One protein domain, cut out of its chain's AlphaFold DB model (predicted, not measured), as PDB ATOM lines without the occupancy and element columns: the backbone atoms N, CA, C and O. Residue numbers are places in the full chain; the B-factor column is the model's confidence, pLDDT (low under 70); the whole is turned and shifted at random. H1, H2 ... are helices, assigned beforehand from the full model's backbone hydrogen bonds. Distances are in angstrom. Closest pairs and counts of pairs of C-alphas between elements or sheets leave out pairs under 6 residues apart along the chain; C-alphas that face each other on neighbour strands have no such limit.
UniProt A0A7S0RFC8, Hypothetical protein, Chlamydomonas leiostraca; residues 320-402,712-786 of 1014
ATOM      1  N   LEU A 320     196.938 264.681 218.990       91.69
ATOM      2  CA  LEU A 320     196.823 264.713 220.451       91.69
ATOM      3  C   LEU A 320     197.555 263.530 221.103       91.69
ATOM      4  O   LEU A 320     198.333 263.735 222.030       91.69
ATOM      5  N   GLN A 321     197.367 262.308 220.591       89.56
ATOM      6  CA  GLN A 321     198.046 261.113 221.097       89.56
ATOM      7  C   GLN A 321     199.576 261.242 220.967       89.56
ATOM      8  O   GLN A 321     200.298 260.933 221.913       89.56
ATOM      9  N   GLY A 322     200.071 261.747 219.832       90.56
ATOM     10  CA  GLY A 322     201.499 261.999 219.618       90.56
ATOM     11  C   GLY A 322     202.066 263.121 220.491       90.56
ATOM     12  O   GLY A 322     203.186 262.999 220.978       90.56
ATOM     13  N   ALA A 323     201.296 264.183 220.748       92.31
ATOM     14  CA  ALA A 323     201.701 265.270 221.640       92.31
ATOM     15  C   ALA A 323     201.790 264.809 223.105       92.31
ATOM     16  O   ALA A 323     202.777 265.095 223.776       92.31
ATOM     17  N   VAL A 324     200.808 264.039 223.586       92.19
ATOM     18  CA  VAL A 324     200.832 263.452 224.939       92.19
ATOM     19  C   VAL A 324     201.974 262.436 225.082       92.19
ATOM     20  O   VAL A 324     202.619 262.387 226.126       92.19
ATOM     21  N   PHE A 325     202.290 261.672 224.027       91.50
ATOM     22  CA  PHE A 325     203.434 260.756 224.041       91.50
ATOM     23  C   PHE A 325     204.775 261.504 224.058       91.50
ATOM     24  O   PHE A 325     205.675 261.133 224.804       91.50
ATOM     25  N   LEU A 326     204.900 262.594 223.294       92.62
ATOM     26  CA  LEU A 326     206.080 263.457 223.334       92.62
ATOM     27  C   LEU A 326     206.278 264.079 224.725       92.62
ATOM     28  O   LEU A 326     207.405 264.128 225.204       92.62
ATOM     29  N   VAL A 327     205.199 264.495 225.401       93.31
ATOM     30  CA  VAL A 327     205.264 264.956 226.798       93.31
ATOM     31  C   VAL A 327     205.763 263.840 227.722       93.31
ATOM     32  O   VAL A 327     206.700 264.087 228.473       93.31
ATOM     33  N   LEU A 328     205.227 262.616 227.631       91.44
ATOM     34  CA  LEU A 328     205.718 261.467 228.411       91.44
ATOM     35  C   LEU A 328     207.228 261.237 228.210       91.44
ATOM     36  O   LEU A 328     207.964 261.159 229.189       91.44
ATOM     37  N   VAL A 329     207.707 261.201 226.963       92.25
ATOM     38  CA  VAL A 329     209.130 260.953 226.661       92.25
ATOM     39  C   VAL A 329     210.033 262.115 227.108       92.25
ATOM     40  O   VAL A 329     211.158 261.888 227.558       92.25
ATOM     41  N   ILE A 330     209.549 263.362 227.066       92.88
ATOM     42  CA  ILE A 330     210.260 264.518 227.638       92.88
ATOM     43  C   ILE A 330     210.347 264.404 229.168       92.88
ATOM     44  O   ILE A 330     211.429 264.586 229.722       92.88
ATOM     45  N   LEU A 331     209.252 264.052 229.852       92.06
ATOM     46  CA  LEU A 331     209.237 263.860 231.308       92.06
ATOM     47  C   LEU A 331     210.150 262.694 231.732       92.06
ATOM     48  O   LEU A 331     210.948 262.861 232.648       92.06
ATOM     49  N   GLN A 332     210.138 261.572 231.005       91.06
ATOM     50  CA  GLN A 332     211.095 260.472 231.191       91.06
ATOM     51  C   GLN A 332     212.550 260.916 230.960       91.06
ATOM     52  O   GLN A 332     213.446 260.476 231.673       91.06
ATOM     53  N   THR A 333     212.811 261.818 230.008       91.69
ATOM     54  CA  THR A 333     214.166 262.356 229.774       91.69
ATOM     55  C   THR A 333     214.633 263.230 230.949       91.69
ATOM     56  O   THR A 333     215.785 263.124 231.372       91.69
ATOM     57  N   PHE A 334     213.743 264.037 231.542       88.62
ATOM     58  CA  PHE A 334     214.031 264.746 232.798       88.62
ATOM     59  C   PHE A 334     214.195 263.794 233.992       88.62
ATOM     60  O   PHE A 334     215.004 264.071 234.875       88.62
ATOM     61  N   LEU A 335     213.475 262.670 234.008       86.81
ATOM     62  CA  LEU A 335     213.570 261.665 235.061       86.81
ATOM     63  C   LEU A 335     214.936 260.970 235.054       86.81
ATOM     64  O   LEU A 335     215.584 260.907 236.093       86.81
ATOM     65  N   VAL A 336     215.420 260.554 233.879       87.19
ATOM     66  CA  VAL A 336     216.781 260.014 233.684       87.19
ATOM     67  C   VAL A 336     217.832 261.020 234.170       87.19
ATOM     68  O   VAL A 336     218.751 260.660 234.901       87.19
ATOM     69  N   TRP A 337     217.675 262.304 233.826       84.88
ATOM     70  CA  TRP A 337     218.587 263.363 234.270       84.88
ATOM     71  C   TRP A 337     218.591 263.566 235.798       84.88
ATOM     72  O   TRP A 337     219.650 263.814 236.376       84.88
ATOM     73  N   LEU A 338     217.437 263.431 236.462       80.81
ATOM     74  CA  LEU A 338     217.352 263.438 237.928       80.81
ATOM     75  C   LEU A 338     217.932 262.161 238.555       80.81
ATOM     76  O   LEU A 338     218.557 262.251 239.611       80.81
ATOM     77  N   HIS A 339     217.764 261.000 237.915       77.50
ATOM     78  CA  HIS A 339     218.297 259.723 238.389       77.50
ATOM     79  C   HIS A 339     219.829 259.759 238.481       77.50
ATOM     80  O   HIS A 339     220.399 259.402 239.508       77.50
ATOM     81  N   CYS A 340     220.504 260.314 237.468       71.38
ATOM     82  CA  CYS A 340     221.961 260.477 237.453       71.38
ATOM     83  C   CYS A 340     222.505 261.572 238.409       71.38
ATOM     84  O   CYS A 340     223.657 261.984 238.263       71.38
ATOM     85  N   SER A 341     221.713 262.090 239.361       67.31
ATOM     86  CA  SER A 341     222.106 263.185 240.265       67.31
ATOM     87  C   SER A 341     221.967 262.797 241.750       67.31
ATOM     88  O   SER A 341     220.938 263.079 242.372       67.31
ATOM     89  N   PRO A 342     223.010 262.208 242.378       57.34
ATOM     90  CA  PRO A 342     222.892 261.589 243.706       57.34
ATOM     91  C   PRO A 342     222.508 262.518 244.866       57.34
ATOM     92  O   PRO A 342     222.106 262.052 245.925       57.34
ATOM     93  N   SER A 343     222.603 263.837 244.685       58.06
ATOM     94  CA  SER A 343     222.218 264.834 245.694       58.06
ATOM     95  C   SER A 343     220.724 265.193 245.686       58.06
ATOM     96  O   SER A 343     220.321 266.100 246.411       58.06
ATOM     97  N   ARG A 344     219.902 264.537 244.850       56.06
ATOM     98  CA  ARG A 344     218.497 264.924 244.611       56.06
ATOM     99  C   ARG A 344     217.466 263.798 244.735       56.06
ATOM    100  O   ARG A 344     216.310 264.055 244.410       56.06
ATOM    101  N   PHE A 345     217.839 262.600 245.199       54.94
ATOM    102  CA  PHE A 345     216.927 261.443 245.276       54.94
ATOM    103  C   PHE A 345     215.590 261.772 245.974       54.94
ATOM    104  O   PHE A 345     214.550 261.679 245.324       54.94
ATOM    105  N   ASN A 346     215.617 262.276 247.214       59.22
ATOM    106  CA  ASN A 346     214.416 262.653 247.981       59.22
ATOM    107  C   ASN A 346     213.955 264.091 247.675       59.22
ATOM    108  O   ASN A 346     213.815 264.929 248.567       59.22
ATOM    109  N   SER A 347     213.781 264.414 246.392       67.88
ATOM    110  CA  SER A 347     213.148 265.669 245.976       67.88
ATOM    111  C   SER A 347     211.696 265.405 245.587       67.88
ATOM    112  O   SER A 347     211.467 264.674 244.625       67.88
ATOM    113  N   TYR A 348     210.737 266.122 246.183       77.31
ATOM    114  CA  TYR A 348     209.317 266.087 245.784       77.31
ATOM    115  C   TYR A 348     209.091 266.262 244.266       77.31
ATOM    116  O   TYR A 348     208.127 265.754 243.695       77.31
ATOM    117  N   SER A 349     209.994 266.975 243.578       78.88
ATOM    118  CA  SER A 349     209.976 267.134 242.119       78.88
ATOM    119  C   SER A 349     210.263 265.846 241.340       78.88
ATOM    120  O   SER A 349     209.832 265.748 240.196       78.88
ATOM    121  N   ARG A 350     210.997 264.882 241.917       80.38
ATOM    122  CA  ARG A 350     211.193 263.543 241.346       80.38
ATOM    123  C   ARG A 350     209.943 262.700 241.572       80.38
ATOM    124  O   ARG A 350     209.386 262.233 240.592       80.38
ATOM    125  N   GLU A 351     209.456 262.576 242.805       81.56
ATOM    126  CA  GLU A 351     208.235 261.813 243.134       81.56
ATOM    127  C   GLU A 351     207.038 262.225 242.256       81.56
ATOM    128  O   GLU A 351     206.371 261.387 241.649       81.56
ATOM    129  N   ALA A 352     206.809 263.535 242.110       84.88
ATOM    130  CA  ALA A 352     205.777 264.069 241.227       84.88
ATOM    131  C   ALA A 352     205.987 263.679 239.750       84.88
ATOM    132  O   ALA A 352     205.013 263.453 239.031       84.88
ATOM    133  N   LEU A 353     207.241 263.581 239.297       87.69
ATOM    134  CA  LEU A 353     207.607 263.183 237.938       87.69
ATOM    135  C   LEU A 353     207.412 261.676 237.706       87.69
ATOM    136  O   LEU A 353     206.822 261.313 236.691       87.69
ATOM    137  N   GLU A 354     207.817 260.827 238.658       87.00
ATOM    138  CA  GLU A 354     207.559 259.373 238.672       87.00
ATOM    139  C   GLU A 354     206.049 259.103 238.531       87.00
ATOM    140  O   GLU A 354     205.599 258.393 237.626       87.00
ATOM    141  N   ILE A 355     205.240 259.761 239.372       88.06
ATOM    142  CA  ILE A 355     203.776 259.637 239.384       88.06
ATOM    143  C   ILE A 355     203.160 260.152 238.072       88.06
ATOM    144  O   ILE A 355     202.272 259.504 237.514       88.06
ATOM    145  N   CYS A 356     203.632 261.280 237.526       90.88
ATOM    146  CA  CYS A 356     203.144 261.792 236.241       90.88
ATOM    147  C   CYS A 356     203.485 260.856 235.070       90.88
ATOM    148  O   CYS A 356     202.626 260.603 234.220       90.88
ATOM    149  N   CYS A 357     204.703 260.308 235.037       90.56
ATOM    150  CA  CYS A 357     205.115 259.306 234.055       90.56
ATOM    151  C   CYS A 357     204.247 258.043 234.151       90.56
ATOM    152  O   CYS A 357     203.742 257.589 233.123       90.56
ATOM    153  N   LEU A 358     203.986 257.530 235.362       89.56
ATOM    154  CA  LEU A 358     203.096 256.384 235.570       89.56
ATOM    155  C   LEU A 358     201.664 256.666 235.093       89.56
ATOM    156  O   LEU A 358     201.087 255.833 234.399       89.56
ATOM    157  N   ILE A 359     201.077 257.817 235.438       91.12
ATOM    158  CA  ILE A 359     199.695 258.159 235.051       91.12
ATOM    159  C   ILE A 359     199.559 258.231 233.523       91.12
ATOM    160  O   ILE A 359     198.598 257.704 232.956       91.12
ATOM    161  N   LEU A 360     200.536 258.832 232.839       91.38
ATOM    162  CA  LEU A 360     200.566 258.890 231.377       91.38
ATOM    163  C   LEU A 360     200.766 257.497 230.755       91.38
ATOM    164  O   LEU A 360     200.036 257.137 229.830       91.38
ATOM    165  N   ALA A 361     201.692 256.693 231.284       89.25
ATOM    166  CA  ALA A 361     201.935 255.315 230.851       89.25
ATOM    167  C   ALA A 361     200.691 254.422 231.025       89.25
ATOM    168  O   ALA A 361     200.250 253.758 230.085       89.25
ATOM    169  N   ALA A 362     200.039 254.487 232.187       89.31
ATOM    170  CA  ALA A 362     198.775 253.810 232.465       89.31
ATOM    171  C   ALA A 362     197.650 254.261 231.516       89.31
ATOM    172  O   ALA A 362     196.858 253.431 231.071       89.31
ATOM    173  N   GLY A 363     197.615 255.543 231.134       89.06
ATOM    174  CA  GLY A 363     196.717 256.057 230.097       89.06
ATOM    175  C   GLY A 363     196.958 255.425 228.720       89.06
ATOM    176  O   GLY A 363     196.009 254.990 228.064       89.06
ATOM    177  N   PHE A 364     198.218 255.303 228.288       88.31
ATOM    178  CA  PHE A 364     198.568 254.605 227.042       88.31
ATOM    179  C   PHE A 364     198.256 253.106 227.099       88.31
ATOM    180  O   PHE A 364     197.695 252.560 226.146       88.31
ATOM    181  N   PHE A 365     198.552 252.452 228.221       85.56
ATOM    182  CA  PHE A 365     198.221 251.048 228.445       85.56
ATOM    183  C   PHE A 365     196.704 250.811 228.398       85.56
ATOM    184  O   PHE A 365     196.251 249.891 227.720       85.56
ATOM    185  N   ALA A 366     195.900 251.680 229.018       85.44
ATOM    186  CA  ALA A 366     194.441 251.609 228.960       85.44
ATOM    187  C   ALA A 366     193.893 251.743 227.526       85.44
ATOM    188  O   ALA A 366     192.946 251.041 227.168       85.44
ATOM    189  N   LEU A 367     194.498 252.581 226.674       83.00
ATOM    190  CA  LEU A 367     194.110 252.697 225.260       83.00
ATOM    191  C   LEU A 367     194.413 251.421 224.455       83.00
ATOM    192  O   LEU A 367     193.575 251.001 223.655       83.00
ATOM    193  N   GLU A 368     195.560 250.773 224.675       79.56
ATOM    194  CA  GLU A 368     195.847 249.471 224.049       79.56
ATOM    195  C   GLU A 368     194.951 248.356 224.621       79.56
ATOM    196  O   GLU A 368     194.477 247.513 223.863       79.56
ATOM    197  N   VAL A 369     194.618 248.382 225.918       79.25
ATOM    198  CA  VAL A 369     193.633 247.461 226.524       79.25
ATOM    199  C   VAL A 369     192.237 247.643 225.914       79.25
ATOM    200  O   VAL A 369     191.540 246.650 225.716       79.25
ATOM    201  N   VAL A 370     191.829 248.863 225.546       80.44
ATOM    202  CA  VAL A 370     190.569 249.114 224.818       80.44
ATOM    203  C   VAL A 370     190.612 248.549 223.392       80.44
ATOM    204  O   VAL A 370     189.658 247.877 222.989       80.44
ATOM    205  N   ASP A 371     191.706 248.740 222.647       74.75
ATOM    206  CA  ASP A 371     191.879 248.144 221.310       74.75
ATOM    207  C   ASP A 371     191.865 246.601 221.373       74.75
ATOM    208  O   ASP A 371     191.169 245.944 220.588       74.75
ATOM    209  N   VAL A 372     192.566 246.016 222.355       72.06
ATOM    210  CA  VAL A 372     192.549 244.576 222.657       72.06
ATOM    211  C   VAL A 372     191.135 244.115 223.005       72.06
ATOM    212  O   VAL A 372     190.652 243.145 222.421       72.06
ATOM    213  N   ALA A 373     190.438 244.793 223.920       69.38
ATOM    214  CA  ALA A 373     189.099 244.414 224.361       69.38
ATOM    215  C   ALA A 373     188.096 244.439 223.198       69.38
ATOM    216  O   ALA A 373     187.370 243.461 223.004       69.38
ATOM    217  N   GLY A 374     188.117 245.485 222.365       68.00
ATOM    218  CA  GLY A 374     187.318 245.562 221.140       68.00
ATOM    219  C   GLY A 374     187.578 244.380 220.198       68.00
ATOM    220  O   GLY A 374     186.634 243.758 219.698       68.00
ATOM    221  N   TRP A 375     188.846 243.993 220.030       66.81
ATOM    222  CA  TRP A 375     189.225 242.812 219.252       66.81
ATOM    223  C   TRP A 375     188.740 241.502 219.893       66.81
ATOM    224  O   TRP A 375     188.152 240.672 219.196       66.81
ATOM    225  N   THR A 376     188.905 241.324 221.210       64.38
ATOM    226  CA  THR A 376     188.477 240.109 221.934       64.38
ATOM    227  C   THR A 376     186.961 239.912 221.869       64.38
ATOM    228  O   THR A 376     186.494 238.793 221.649       64.38
ATOM    229  N   ILE A 377     186.184 240.996 221.963       66.50
ATOM    230  CA  ILE A 377     184.723 240.995 221.823       66.50
ATOM    231  C   ILE A 377     184.342 240.643 220.380       66.50
ATOM    232  O   ILE A 377     183.486 239.783 220.163       66.50
ATOM    233  N   GLY A 378     185.010 241.240 219.387       62.84
ATOM    234  CA  GLY A 378     184.799 240.935 217.971       62.84
ATOM    235  C   GLY A 378     185.150 239.491 217.589       62.84
ATOM    236  O   GLY A 378     184.482 238.895 216.745       62.84
ATOM    237  N   VAL A 379     186.167 238.888 218.210       63.25
ATOM    238  CA  VAL A 379     186.521 237.469 218.016       63.25
ATOM    239  C   VAL A 379     185.574 236.541 218.774       63.25
ATOM    240  O   VAL A 379     185.097 235.565 218.198       63.25
ATOM    241  N   SER A 380     185.222 236.860 220.021       60.72
ATOM    242  CA  SER A 380     184.312 236.042 220.835       60.72
ATOM    243  C   SER A 380     182.910 235.976 220.230       60.72
ATOM    244  O   SER A 380     182.355 234.886 220.097       60.72
ATOM    245  N   ARG A 381     182.379 237.109 219.752       62.38
ATOM    246  CA  ARG A 381     181.102 237.162 219.025       62.38
ATOM    247  C   ARG A 381     181.168 236.450 217.672       62.38
ATOM    248  O   ARG A 381     180.227 235.740 217.333       62.38
ATOM    249  N   ARG A 382     182.296 236.528 216.943       58.72
ATOM    250  CA  ARG A 382     182.535 235.687 215.748       58.72
ATOM    251  C   ARG A 382     182.442 234.209 216.105       58.72
ATOM    252  O   ARG A 382     181.720 233.476 215.446       58.72
ATOM    253  N   ARG A 383     183.100 233.776 217.181       62.00
ATOM    254  CA  ARG A 383     183.074 232.381 217.639       62.00
ATOM    255  C   ARG A 383     181.682 231.938 218.106       62.00
ATOM    256  O   ARG A 383     181.321 230.790 217.876       62.00
ATOM    257  N   GLN A 384     180.890 232.828 218.709       62.34
ATOM    258  CA  GLN A 384     179.481 232.578 219.039       62.34
ATOM    259  C   GLN A 384     178.615 232.432 217.780       62.34
ATOM    260  O   GLN A 384     177.886 231.451 217.682       62.34
ATOM    261  N   LEU A 385     178.747 233.325 216.791       55.81
ATOM    262  CA  LEU A 385     178.021 233.225 215.518       55.81
ATOM    263  C   LEU A 385     178.387 231.935 214.763       55.81
ATOM    264  O   LEU A 385     177.509 231.207 214.318       55.81
ATOM    265  N   MET A 386     179.679 231.601 214.688       53.25
ATOM    266  CA  MET A 386     180.151 230.361 214.057       53.25
ATOM    267  C   MET A 386     179.608 229.117 214.782       53.25
ATOM    268  O   MET A 386     179.264 228.149 214.116       53.25
ATOM    269  N   LYS A 387     179.461 229.141 216.118       57.66
ATOM    270  CA  LYS A 387     178.800 228.065 216.887       57.66
ATOM    271  C   LYS A 387     177.290 227.992 216.639       57.66
ATOM    272  O   LYS A 387     176.768 226.894 216.476       57.66
ATOM    273  N   ALA A 388     176.596 229.131 216.615       56.00
ATOM    274  CA  ALA A 388     175.158 229.190 216.353       56.00
ATOM    275  C   ALA A 388     174.837 228.659 214.947       56.00
ATOM    276  O   ALA A 388     173.959 227.815 214.787       56.00
ATOM    277  N   ASN A 389     175.623 229.071 213.951       48.62
ATOM    278  CA  ASN A 389     175.471 228.623 212.571       48.62
ATOM    279  C   ASN A 389     175.888 227.146 212.424       48.62
ATOM    280  O   ASN A 389     175.191 226.392 211.756       48.62
ATOM    281  N   ALA A 390     176.936 226.683 213.119       47.16
ATOM    282  CA  ALA A 390     177.331 225.267 213.136       47.16
ATOM    283  C   ALA A 390     176.306 224.322 213.804       47.16
ATOM    284  O   ALA A 390     176.374 223.115 213.590       47.16
ATOM    285  N   LYS A 391     175.321 224.834 214.561       42.81
ATOM    286  CA  LYS A 391     174.168 224.033 215.022       42.81
ATOM    287  C   LYS A 391     173.247 223.613 213.858       42.81
ATOM    288  O   LYS A 391     172.473 222.676 214.013       42.81
ATOM    289  N   TYR A 392     173.357 224.281 212.704       40.12
ATOM    290  CA  TYR A 392     172.525 224.075 211.512       40.12
ATOM    291  C   TYR A 392     173.329 223.961 210.198       40.12
ATOM    292  O   TYR A 392     172.738 223.901 209.121       40.12
ATOM    293  N   CYS A 393     174.666 223.939 210.252       34.53
ATOM    294  CA  CYS A 393     175.549 223.883 209.082       34.53
ATOM    295  C   CYS A 393     176.774 222.984 209.345       34.53
ATOM    296  O   CYS A 393     177.309 223.007 210.456       34.53
ATOM    297  N   PRO A 394     177.271 222.242 208.336       35.62
ATOM    298  CA  PRO A 394     178.554 221.536 208.422       35.62
ATOM    299  C   PRO A 394     179.739 222.519 208.566       35.62
ATOM    300  O   PRO A 394     179.560 223.729 208.385       35.62
ATOM    301  N   PRO A 395     180.954 222.038 208.912       38.16
ATOM    302  CA  PRO A 395     182.117 222.893 209.172       38.16
ATOM    303  C   PRO A 395     182.390 223.913 208.058       38.16
ATOM    304  O   PRO A 395     182.323 223.609 206.868       38.16
ATOM    305  N   LEU A 396     182.718 225.147 208.454       38.62
ATOM    306  CA  LEU A 396     182.869 226.272 207.532       38.62
ATOM    307  C   LEU A 396     184.210 226.228 206.781       38.62
ATOM    308  O   LEU A 396     185.179 226.873 207.183       38.62
ATOM    309  N   TYR A 397     184.232 225.520 205.652       38.84
ATOM    310  CA  TYR A 397     185.341 225.534 204.690       38.84
ATOM    311  C   TYR A 397     185.719 226.971 204.246       38.84
ATOM    312  O   TYR A 397     184.857 227.861 204.275       38.84
ATOM    313  N   PRO A 398     186.990 227.231 203.857       39.53
ATOM    314  CA  PRO A 398     187.464 228.538 203.372       39.53
ATOM    315  C   PRO A 398     186.662 229.075 202.180       39.53
ATOM    316  O   PRO A 398     186.005 228.311 201.478       39.53
ATOM    317  N   ILE A 399     186.721 230.381 201.913       41.09
ATOM    318  CA  ILE A 399     186.060 230.945 200.723       41.09
ATOM    319  C   ILE A 399     186.800 230.440 199.463       41.09
ATOM    320  O   ILE A 399     188.029 230.417 199.451       41.09
ATOM    321  N   PRO A 400     186.126 230.055 198.367       36.34
ATOM    322  CA  PRO A 400     186.818 229.777 197.109       36.34
ATOM    323  C   PRO A 400     187.544 231.039 196.622       36.34
ATOM    324  O   PRO A 400     186.949 232.112 196.566       36.34
ATOM    325  N   GLY A 401     188.833 230.921 196.300       38.12
ATOM    326  CA  GLY A 401     189.708 232.070 196.021       38.12
ATOM    327  C   GLY A 401     190.402 232.659 197.259       38.12
ATOM    328  O   GLY A 401     191.356 233.414 197.109       38.12
ATOM    329  N   GLU A 402     190.015 232.263 198.478       38.59
ATOM    330  CA  GLU A 402     190.821 232.472 199.684       38.59
ATOM    331  C   GLU A 402     192.026 231.527 199.620       38.59
ATOM    332  O   GLU A 402     191.968 230.366 200.031       38.59
ATOM    333  N   ALA A 712     193.767 234.934 227.039       61.47
ATOM    334  CA  ALA A 712     195.167 234.649 226.723       61.47
ATOM    335  C   ALA A 712     195.350 234.218 225.259       61.47
ATOM    336  O   ALA A 712     196.235 234.723 224.566       61.47
ATOM    337  N   HIS A 713     194.476 233.345 224.745       63.12
ATOM    338  CA  HIS A 713     194.465 232.985 223.325       63.12
ATOM    339  C   HIS A 713     194.106 234.188 222.433       63.12
ATOM    340  O   HIS A 713     194.655 234.348 221.344       63.12
ATOM    341  N   SER A 714     193.224 235.071 222.910       62.28
ATOM    342  CA  SER A 714     192.838 236.292 222.205       62.28
ATOM    343  C   SER A 714     193.963 237.339 222.184       62.28
ATOM    344  O   SER A 714     194.240 237.905 221.134       62.28
ATOM    345  N   LEU A 715     194.656 237.555 223.303       64.19
ATOM    346  CA  LEU A 715     195.860 238.386 223.417       64.19
ATOM    347  C   LEU A 715     196.959 237.865 222.486       64.19
ATOM    348  O   LEU A 715     197.526 238.636 221.719       64.19
ATOM    349  N   ALA A 716     197.202 236.550 222.471       61.59
ATOM    350  CA  ALA A 716     198.151 235.936 221.545       61.59
ATOM    351  C   ALA A 716     197.766 236.184 220.073       61.59
ATOM    352  O   ALA A 716     198.616 236.582 219.281       61.59
ATOM    353  N   GLY A 717     196.492 236.018 219.701       62.16
ATOM    354  CA  GLY A 717     196.012 236.300 218.342       62.16
ATOM    355  C   GLY A 717     196.076 237.783 217.947       62.16
ATOM    356  O   GLY A 717     196.385 238.098 216.795       62.16
ATOM    357  N   TYR A 718     195.839 238.692 218.898       66.31
ATOM    358  CA  TYR A 718     196.002 240.135 218.718       66.31
ATOM    359  C   TYR A 718     197.479 240.496 218.512       66.31
ATOM    360  O   TYR A 718     197.823 241.080 217.485       66.31
ATOM    361  N   TYR A 719     198.370 240.073 219.413       63.81
ATOM    362  CA  TYR A 719     199.800 240.382 219.336       63.81
ATOM    363  C   TYR A 719     200.511 239.696 218.165       63.81
ATOM    364  O   TYR A 719     201.390 240.307 217.570       63.81
ATOM    365  N   VAL A 720     200.103 238.495 217.735       62.06
ATOM    366  CA  VAL A 720     200.604 237.892 216.481       62.06
ATOM    367  C   VAL A 720     200.235 238.748 215.262       62.06
ATOM    368  O   VAL A 720     201.013 238.818 214.312       62.06
ATOM    369  N   ARG A 721     199.092 239.451 215.288       58.28
ATOM    370  CA  ARG A 721     198.717 240.420 214.245       58.28
ATOM    371  C   ARG A 721     199.473 241.746 214.389       58.28
ATOM    372  O   ARG A 721     199.935 242.285 213.389       58.28
ATOM    373  N   GLN A 722     199.618 242.257 215.614       57.66
ATOM    374  CA  GLN A 722     200.366 243.487 215.912       57.66
ATOM    375  C   GLN A 722     201.876 243.336 215.647       57.66
ATOM    376  O   GLN A 722     202.523 244.305 215.276       57.66
ATOM    377  N   ALA A 723     202.434 242.123 215.722       51.84
ATOM    378  CA  ALA A 723     203.835 241.826 215.403       51.84
ATOM    379  C   ALA A 723     204.208 242.000 213.913       51.84
ATOM    380  O   ALA A 723     205.384 241.907 213.562       51.84
ATOM    381  N   ALA A 724     203.240 242.294 213.035       54.41
ATOM    382  CA  ALA A 724     203.504 242.838 211.699       54.41
ATOM    383  C   ALA A 724     203.964 244.317 211.729       54.41
ATOM    384  O   ALA A 724     204.549 244.809 210.763       54.41
ATOM    385  N   ASP A 725     203.733 245.014 212.843       65.12
ATOM    386  CA  ASP A 725     204.102 246.403 213.104       65.12
ATOM    387  C   ASP A 725     205.116 246.468 214.265       65.12
ATOM    388  O   ASP A 725     204.721 246.632 215.426       65.12
ATOM    389  N   PRO A 726     206.434 246.375 213.989       68.38
ATOM    390  CA  PRO A 726     207.462 246.255 215.029       68.38
ATOM    391  C   PRO A 726     207.458 247.423 216.024       68.38
ATOM    392  O   PRO A 726     207.728 247.221 217.204       68.38
ATOM    393  N   ILE A 727     207.073 248.626 215.585       72.25
ATOM    394  CA  ILE A 727     206.987 249.809 216.454       72.25
ATOM    395  C   ILE A 727     205.875 249.662 217.514       72.25
ATOM    396  O   ILE A 727     206.026 250.169 218.619       72.25
ATOM    397  N   THR A 728     204.786 248.926 217.245       72.06
ATOM    398  CA  THR A 728     203.755 248.675 218.279       72.06
ATOM    399  C   THR A 728     204.231 247.688 219.344       72.06
ATOM    400  O   THR A 728     203.964 247.890 220.524       72.06
ATOM    401  N   VAL A 729     205.028 246.686 218.957       75.38
ATOM    402  CA  VAL A 729     205.698 245.779 219.906       75.38
ATOM    403  C   VAL A 729     206.713 246.544 220.764       75.38
ATOM    404  O   VAL A 729     206.767 246.340 221.974       75.38
ATOM    405  N   LEU A 730     207.469 247.470 220.162       81.06
ATOM    406  CA  LEU A 730     208.417 248.325 220.881       81.06
ATOM    407  C   LEU A 730     207.710 249.274 221.864       81.06
ATOM    408  O   LEU A 730     208.165 249.420 222.993       81.06
ATOM    409  N   ALA A 731     206.562 249.845 221.480       79.88
ATOM    410  CA  ALA A 731     205.748 250.679 222.365       79.88
ATOM    411  C   ALA A 731     205.228 249.899 223.581       79.88
ATOM    412  O   ALA A 731     205.297 250.401 224.700       79.88
ATOM    413  N   LEU A 732     204.775 248.657 223.394       81.12
ATOM    414  CA  LEU A 732     204.364 247.783 224.500       81.12
ATOM    415  C   LEU A 732     205.542 247.421 225.418       81.12
ATOM    416  O   LEU A 732     205.383 247.425 226.637       81.12
ATOM    417  N   ALA A 733     206.727 247.167 224.853       84.62
ATOM    418  CA  ALA A 733     207.945 246.939 225.631       84.62
ATOM    419  C   ALA A 733     208.361 248.185 226.435       84.62
ATOM    420  O   ALA A 733     208.740 248.061 227.594       84.62
ATOM    421  N   HIS A 734     208.224 249.384 225.865       89.62
ATOM    422  CA  HIS A 734     208.475 250.651 226.556       89.62
ATOM    423  C   HIS A 734     207.498 250.894 227.723       89.62
ATOM    424  O   HIS A 734     207.924 251.276 228.815       89.62
ATOM    425  N   GLN A 735     206.199 250.616 227.536       87.50
ATOM    426  CA  GLN A 735     205.226 250.666 228.637       87.50
ATOM    427  C   GLN A 735     205.590 249.658 229.738       87.50
ATOM    428  O   GLN A 735     205.598 250.012 230.912       87.50
ATOM    429  N   LEU A 736     205.963 248.425 229.371       88.56
ATOM    430  CA  LEU A 736     206.391 247.404 230.329       88.56
ATOM    431  C   LEU A 736     207.646 247.826 231.112       88.56
ATOM    432  O   LEU A 736     207.658 247.679 232.328       88.56
ATOM    433  N   LEU A 737     208.661 248.398 230.454       90.38
ATOM    434  CA  LEU A 737     209.847 248.955 231.121       90.38
ATOM    435  C   LEU A 737     209.472 250.074 232.104       90.38
ATOM    436  O   LEU A 737     209.983 250.091 233.218       90.38
ATOM    437  N   THR A 738     208.533 250.949 231.731       89.56
ATOM    438  CA  THR A 738     208.042 252.028 232.609       89.56
ATOM    439  C   THR A 738     207.330 251.470 233.851       89.56
ATOM    440  O   THR A 738     207.535 251.968 234.953       89.56
ATOM    441  N   PHE A 739     206.539 250.397 233.710       90.19
ATOM    442  CA  PHE A 739     205.926 249.719 234.860       90.19
ATOM    443  C   PHE A 739     206.941 248.970 235.730       90.19
ATOM    444  O   PHE A 739     206.801 248.985 236.950       90.19
ATOM    445  N   ILE A 740     207.958 248.332 235.139       90.38
ATOM    446  CA  ILE A 740     209.018 247.661 235.908       90.38
ATOM    447  C   ILE A 740     209.814 248.698 236.710       90.38
ATOM    448  O   ILE A 740     209.988 248.485 237.904       90.38
ATOM    449  N   HIS A 741     210.188 249.831 236.101       89.12
ATOM    450  CA  HIS A 741     210.859 250.945 236.785       89.12
ATOM    451  C   HIS A 741     210.043 251.484 237.968       89.12
ATOM    452  O   HIS A 741     210.570 251.702 239.054       89.12
ATOM    453  N   PHE A 742     208.726 251.647 237.801       87.62
ATOM    454  CA  PHE A 742     207.872 252.071 238.909       87.62
ATOM    455  C   PHE A 742     207.832 251.035 240.050       87.62
ATOM    456  O   PHE A 742     207.795 251.403 241.223       87.62
ATOM    457  N   ILE A 743     207.867 249.736 239.730       87.88
ATOM    458  CA  ILE A 743     207.904 248.663 240.734       87.88
ATOM    459  C   ILE A 743     209.254 248.636 241.466       87.88
ATOM    460  O   ILE A 743     209.261 248.524 242.693       87.88
ATOM    461  N   THR A 744     210.386 248.756 240.764       85.00
ATOM    462  CA  THR A 744     211.719 248.846 241.389       85.00
ATOM    463  C   THR A 744     211.845 250.106 242.239       85.00
ATOM    464  O   THR A 744     212.280 250.005 243.383       85.00
ATOM    465  N   TRP A 745     211.364 251.258 241.761       82.94
ATOM    466  CA  TRP A 745     211.315 252.497 242.542       82.94
ATOM    467  C   TRP A 745     210.548 252.319 243.865       82.94
ATOM    468  O   TRP A 745     211.116 252.527 244.937       82.94
ATOM    469  N   VAL A 746     209.294 251.849 243.817       81.25
ATOM    470  CA  VAL A 746     208.472 251.651 245.028       81.25
ATOM    471  C   VAL A 746     209.057 250.595 245.973       81.25
ATOM    472  O   VAL A 746     208.995 250.773 247.187       81.25
ATOM    473  N   SER A 747     209.611 249.494 245.452       78.06
ATOM    474  CA  SER A 747     210.103 248.389 246.293       78.06
ATOM    475  C   SER A 747     211.494 248.609 246.890       78.06
ATOM    476  O   SER A 747     211.767 248.058 247.953       78.06
ATOM    477  N   ALA A 748     212.360 249.389 246.237       69.81
ATOM    478  CA  ALA A 748     213.764 249.538 246.632       69.81
ATOM    479  C   ALA A 748     214.105 250.889 247.275       69.81
ATOM    480  O   ALA A 748     215.080 250.962 248.012       69.81
ATOM    481  N   TYR A 749     213.322 251.942 247.017       67.12
ATOM    482  CA  TYR A 749     213.574 253.306 247.512       67.12
ATOM    483  C   TYR A 749     212.534 253.754 248.561       67.12
ATOM    484  O   TYR A 749     212.366 254.947 248.803       67.12
ATOM    485  N   GLY A 750     211.752 252.823 249.124       62.75
ATOM    486  CA  GLY A 750     210.719 253.094 250.139       62.75
ATOM    487  C   GLY A 750     209.496 253.900 249.665       62.75
ATOM    488  O   GLY A 750     208.543 254.082 250.422       62.75
ATOM    489  N   GLY A 751     209.483 254.377 248.417       62.81
ATOM    490  CA  GLY A 751     208.423 255.227 247.882       62.81
ATOM    491  C   GLY A 751     208.457 256.638 248.473       62.81
ATOM    492  O   GLY A 751     209.225 257.475 248.012       62.81
ATOM    493  N   ILE A 752     207.582 256.913 249.446       52.06
ATOM    494  CA  ILE A 752     207.373 258.257 250.025       52.06
ATOM    495  C   ILE A 752     208.219 258.471 251.293       52.06
ATOM    496  O   ILE A 752     208.668 259.584 251.555       52.06
ATOM    497  N   ASP A 753     208.487 257.408 252.052       53.88
ATOM    498  CA  ASP A 753     209.172 257.458 253.355       53.88
ATOM    499  C   ASP A 753     210.673 257.096 253.236       53.88
ATOM    500  O   ASP A 753     211.249 256.464 254.118       53.88
ATOM    501  N   GLY A 754     211.285 257.409 252.090       54.03
ATOM    502  CA  GLY A 754     212.486 256.732 251.592       54.03
ATOM    503  C   GLY A 754     213.798 256.994 252.340       54.03
ATOM    504  O   GLY A 754     214.396 258.064 252.204       54.03
ATOM    505  N   ASP A 755     214.330 255.952 252.979       54.94
ATOM    506  CA  ASP A 755     215.772 255.679 252.941       54.94
ATOM    507  C   ASP A 755     216.153 255.104 251.558       54.94
ATOM    508  O   ASP A 755     215.341 254.474 250.877       54.94
ATOM    509  N   GLY A 756     217.395 255.343 251.122       59.91
ATOM    510  CA  GLY A 756     217.898 254.891 249.816       59.91
ATOM    511  C   GLY A 756     218.073 253.365 249.694       59.91
ATOM    512  O   GLY A 756     218.013 252.649 250.696       59.91
ATOM    513  N   PRO A 757     218.334 252.846 248.478       63.50
ATOM    514  CA  PRO A 757     218.370 251.411 248.218       63.50
ATOM    515  C   PRO A 757     219.507 250.733 248.987       63.50
ATOM    516  O   PRO A 757     220.682 251.046 248.806       63.50
ATOM    517  N   SER A 758     219.150 249.768 249.835       60.19
ATOM    518  CA  SER A 758     220.094 249.060 250.710       60.19
ATOM    519  C   SER A 758     220.935 247.988 250.000       60.19
ATOM    520  O   SER A 758     221.902 247.501 250.580       60.19
ATOM    521  N   ASP A 759     220.572 247.601 248.773       73.06
ATOM    522  CA  ASP A 759     221.316 246.661 247.923       73.06
ATOM    523  C   ASP A 759     221.705 247.339 246.600       73.06
ATOM    524  O   ASP A 759     220.849 247.743 245.805       73.06
ATOM    525  N   THR A 760     223.013 247.423 246.341       74.50
ATOM    526  CA  THR A 760     223.576 248.041 245.133       74.50
ATOM    527  C   THR A 760     223.142 247.328 243.854       74.50
ATOM    528  O   THR A 760     223.016 247.974 242.817       74.50
ATOM    529  N   ARG A 761     222.840 246.022 243.911       77.06
ATOM    530  CA  ARG A 761     222.371 245.244 242.750       77.06
ATOM    531  C   ARG A 761     221.026 245.737 242.228       77.06
ATOM    532  O   ARG A 761     220.757 245.652 241.032       77.06
ATOM    533  N   VAL A 762     220.169 246.233 243.121       78.12
ATOM    534  CA  VAL A 762     218.842 246.738 242.751       78.12
ATOM    535  C   VAL A 762     218.959 248.122 242.113       78.12
ATOM    536  O   VAL A 762     218.240 248.406 241.158       78.12
ATOM    537  N   GLN A 763     219.921 248.936 242.560       76.19
ATOM    538  CA  GLN A 763     220.277 250.188 241.891       76.19
ATOM    539  C   GLN A 763     220.861 249.933 240.488       76.19
ATOM    540  O   GLN A 763     220.348 250.486 239.522       76.19
ATOM    541  N   GLU A 764     221.850 249.039 240.352       82.44
ATOM    542  CA  GLU A 764     222.428 248.650 239.049       82.44
ATOM    543  C   GLU A 764     221.356 248.149 238.062       82.44
ATOM    544  O   GLU A 764     221.397 248.451 236.867       82.44
ATOM    545  N   PHE A 765     220.369 247.397 238.555       86.00
ATOM    546  CA  PHE A 765     219.244 246.920 237.755       86.00
ATOM    547  C   PHE A 765     218.297 248.054 237.326       86.00
ATOM    548  O   PHE A 765     217.855 248.071 236.174       86.00
ATOM    549  N   ASP A 766     218.014 249.019 238.206       84.12
ATOM    550  CA  ASP A 766     217.160 250.170 237.893       84.12
ATOM    551  C   ASP A 766     217.834 251.134 236.899       84.12
ATOM    552  O   ASP A 766     217.200 251.520 235.918       84.12
ATOM    553  N   ASP A 767     219.135 251.416 237.047       85.31
ATOM    554  CA  ASP A 767     219.948 252.163 236.067       85.31
ATOM    555  C   ASP A 767     219.842 251.542 234.653       85.31
ATOM    556  O   ASP A 767     219.631 252.237 233.648       85.31
ATOM    557  N   ILE A 768     219.914 250.205 234.559       89.06
ATOM    558  CA  ILE A 768     219.726 249.474 233.297       89.06
ATOM    559  C   ILE A 768     218.307 249.685 232.747       89.06
ATOM    560  O   ILE A 768     218.162 250.014 231.564       89.06
ATOM    561  N   ILE A 769     217.259 249.543 233.565       89.75
ATOM    562  CA  ILE A 769     215.864 249.751 233.132       89.75
ATOM    563  C   ILE A 769     215.644 251.190 232.648       89.75
ATOM    564  O   ILE A 769     215.069 251.387 231.576       89.75
ATOM    565  N   VAL A 770     216.132 252.187 233.389       87.88
ATOM    566  CA  VAL A 770     216.023 253.618 233.066       87.88
ATOM    567  C   VAL A 770     216.696 253.929 231.726       87.88
ATOM    568  O   VAL A 770     216.099 254.597 230.874       87.88
ATOM    569  N   SER A 771     217.888 253.374 231.473       87.94
ATOM    570  CA  SER A 771     218.583 253.534 230.186       87.94
ATOM    571  C   SER A 771     217.804 252.921 229.006       87.94
ATOM    572  O   SER A 771     217.667 253.541 227.944       87.94
ATOM    573  N   LEU A 772     217.209 251.736 229.198       89.94
ATOM    574  CA  LEU A 772     216.386 251.056 228.193       89.94
ATOM    575  C   LEU A 772     215.041 251.765 227.972       89.94
ATOM    576  O   LEU A 772     214.552 251.824 226.840       89.94
ATOM    577  N   MET A 773     214.445 252.341 229.020       89.00
ATOM    578  CA  MET A 773     213.234 253.159 228.942       89.00
ATOM    579  C   MET A 773     213.479 254.414 228.094       89.00
ATOM    580  O   MET A 773     212.705 254.684 227.173       89.00
ATOM    581  N   ALA A 774     214.585 255.127 228.327       88.19
ATOM    582  CA  ALA A 774     214.960 256.317 227.561       88.19
ATOM    583  C   ALA A 774     215.159 256.014 226.063       88.19
ATOM    584  O   ALA A 774     214.592 256.692 225.200       88.19
ATOM    585  N   LEU A 775     215.912 254.952 225.746       89.12
ATOM    586  CA  LEU A 775     216.164 254.521 224.367       89.12
ATOM    587  C   LEU A 775     214.877 254.066 223.655       89.12
ATOM    588  O   LEU A 775     214.644 254.405 222.489       89.12
ATOM    589  N   SER A 776     214.023 253.310 224.350       88.88
ATOM    590  CA  SER A 776     212.761 252.811 223.789       88.88
ATOM    591  C   SER A 776     211.714 253.916 223.597       88.88
ATOM    592  O   SER A 776     210.992 253.884 222.603       88.88
ATOM    593  N   GLY A 777     211.668 254.937 224.460       88.94
ATOM    594  CA  GLY A 777     210.727 256.057 224.340       88.94
ATOM    595  C   GLY A 777     210.952 256.881 223.071       88.94
ATOM    596  O   GLY A 777     210.049 257.029 222.239       88.94
ATOM    597  N   TRP A 778     212.187 257.346 222.855       90.44
ATOM    598  CA  TRP A 778     212.538 258.135 221.667       90.44
ATOM    599  C   TRP A 778     212.438 257.338 220.359       90.44
ATOM    600  O   TRP A 778     211.993 257.879 219.347       90.44
ATOM    601  N   THR A 779     212.761 256.040 220.362       87.69
ATOM    602  CA  THR A 779     212.565 255.188 219.173       87.69
ATOM    603  C   THR A 779     211.084 254.903 218.891       87.69
ATOM    604  O   THR A 779     210.675 254.884 217.729       87.69
ATOM    605  N   CYS A 780     210.229 254.799 219.916       86.75
ATOM    606  CA  CYS A 780     208.774 254.708 219.740       86.75
ATOM    607  C   CYS A 780     208.147 255.970 219.130       86.75
ATOM    608  O   CYS A 780     207.136 255.865 218.430       86.75
ATOM    609  N   MET A 781     208.755 257.150 219.310       86.62
ATOM    610  CA  MET A 781     208.276 258.398 218.699       86.62
ATOM    611  C   MET A 781     208.215 258.316 217.160       86.62
ATOM    612  O   MET A 781     207.372 258.969 216.536       86.62
ATOM    613  N   MET A 782     209.007 257.430 216.535       83.00
ATOM    614  CA  MET A 782     208.913 257.131 215.098       83.00
ATOM    615  C   MET A 782     207.508 256.677 214.662       83.00
ATOM    616  O   MET A 782     207.148 256.896 213.504       83.00
ATOM    617  N   TYR A 783     206.677 256.122 215.554       82.88
ATOM    618  CA  TYR A 783     205.282 255.776 215.249       82.88
ATOM    619  C   TYR A 783     204.483 256.984 214.750       82.88
ATOM    620  O   TYR A 783     203.751 256.893 213.762       82.88
ATOM    621  N   TYR A 784     204.643 258.136 215.404       85.88
ATOM    622  CA  TYR A 784     203.826 259.319 215.140       85.88
ATOM    623  C   TYR A 784     204.242 260.062 213.859       85.88
ATOM    624  O   TYR A 784     203.450 260.819 213.301       85.88
ATOM    625  N   THR A 785     205.412 259.755 213.286       83.75
ATOM    626  CA  THR A 785     205.797 260.237 211.941       83.75
ATOM    627  C   THR A 785     204.836 259.766 210.842       83.75
ATOM    628  O   THR A 785     204.646 260.454 209.836       83.75
ATOM    629  N   ARG A 786     204.162 258.624 211.056       80.94
ATOM    630  CA  ARG A 786     203.260 257.979 210.089       80.94
ATOM    631  C   ARG A 786     202.047 258.835 209.702       80.94
ATOM    632  O   ARG A 786     201.457 258.578 208.658       80.94
TER     633      ARG A 786
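Overview. This is residues 320 to 402 and 712 to 786 of the 1014 residues of the protein "Hypothetical protein" of Chlamydomonas leiostraca (UniProt A0A7S0RFC8). One very long helix, H2, runs along the length of a rod; over residues 350 to 365 it takes part in a loose group of four helices, in which H1 and H4 pack on H2 and H5 packs on both H1 and H4. Beyond that group H2 runs on as a long arm, crossed by the short helix H3, and the far tip, residues 388 to 394, sticks out, as do residues 397 to 402. The printed part has 158 residues with five named helices, H1 to H5 in that order along the chain, and no named strand: the class is all helix. The whole is loose, with a radius of gyration of the C-alphas of 21.2 A and spans of 72 by 33 by 25 A.

Arrangement. Begin with H2, residues 348 to 390, the hub, which touches three other helices. With residues 350 to 361 alone it touches H1, residues 320 to 339; the closest C-alphas, of Leu 328 and Cys 357, are 6.1 A apart. These two form a helical hairpin at a steep tilt of 44 degrees, opposite ways. With residues 354 to 365 alone H2 touches residues 732 to 742 of H4, which spans residues 726 to 748; the closest C-alphas, of Ala 361 and Gln 735, are 6.1 A apart, and the steep tilt is 50 degrees, opposite ways. Farther along, residues 372 to 379 alone touch H3, residues 712 to 722, about perpendicular at 76 degrees; look at the closest C-alphas, of Thr 376 and Ser 714, 5.8 A apart. H4 forms a helical hairpin with H5, residues 760 to 786, at a shallow tilt of 30 degrees, opposite ways; the closest C-alphas, of His 734 and Ser 776, are 5.5 A apart. H5 also touches H1 at a shallow tilt of 26 degrees, opposite ways, and the closest C-alphas, of Val 329 and Gly 777, are 5.6 A apart. H2 and H5 are apart, as are H1 and H4. Every O i to N i+4 pair is within hydrogen-bond range in H1, H2, H3 and H4; in H5 it is 18 of 23.

Along the chain. Find C-alpha 348 at (209.317, 266.087, 245.784); from there H2 runs 61.3 A to C-alpha 390 at (177.331, 225.267, 213.136). H1 measures 28.4 A, H4 32.4 A and H5 41.7 A, the last ending at C-alpha 786, (203.260, 257.979, 210.089). H3 is short, 14.9 A.

Size, cuts and confidence. The C-alphas farthest apart, of Ser 343 and Tyr 392, are 72.8 A apart. Residues 403 to 711 are not printed, and C-alphas 402 and 712 lie 27.5 A apart across the cut. The link from H4 to H5 is long, with 11 residues. The mean pLDDT of the printed part is 73.8; look for values under 70 at residues 341 to 347, 373 to 402, 712 to 726 and 748 to 758.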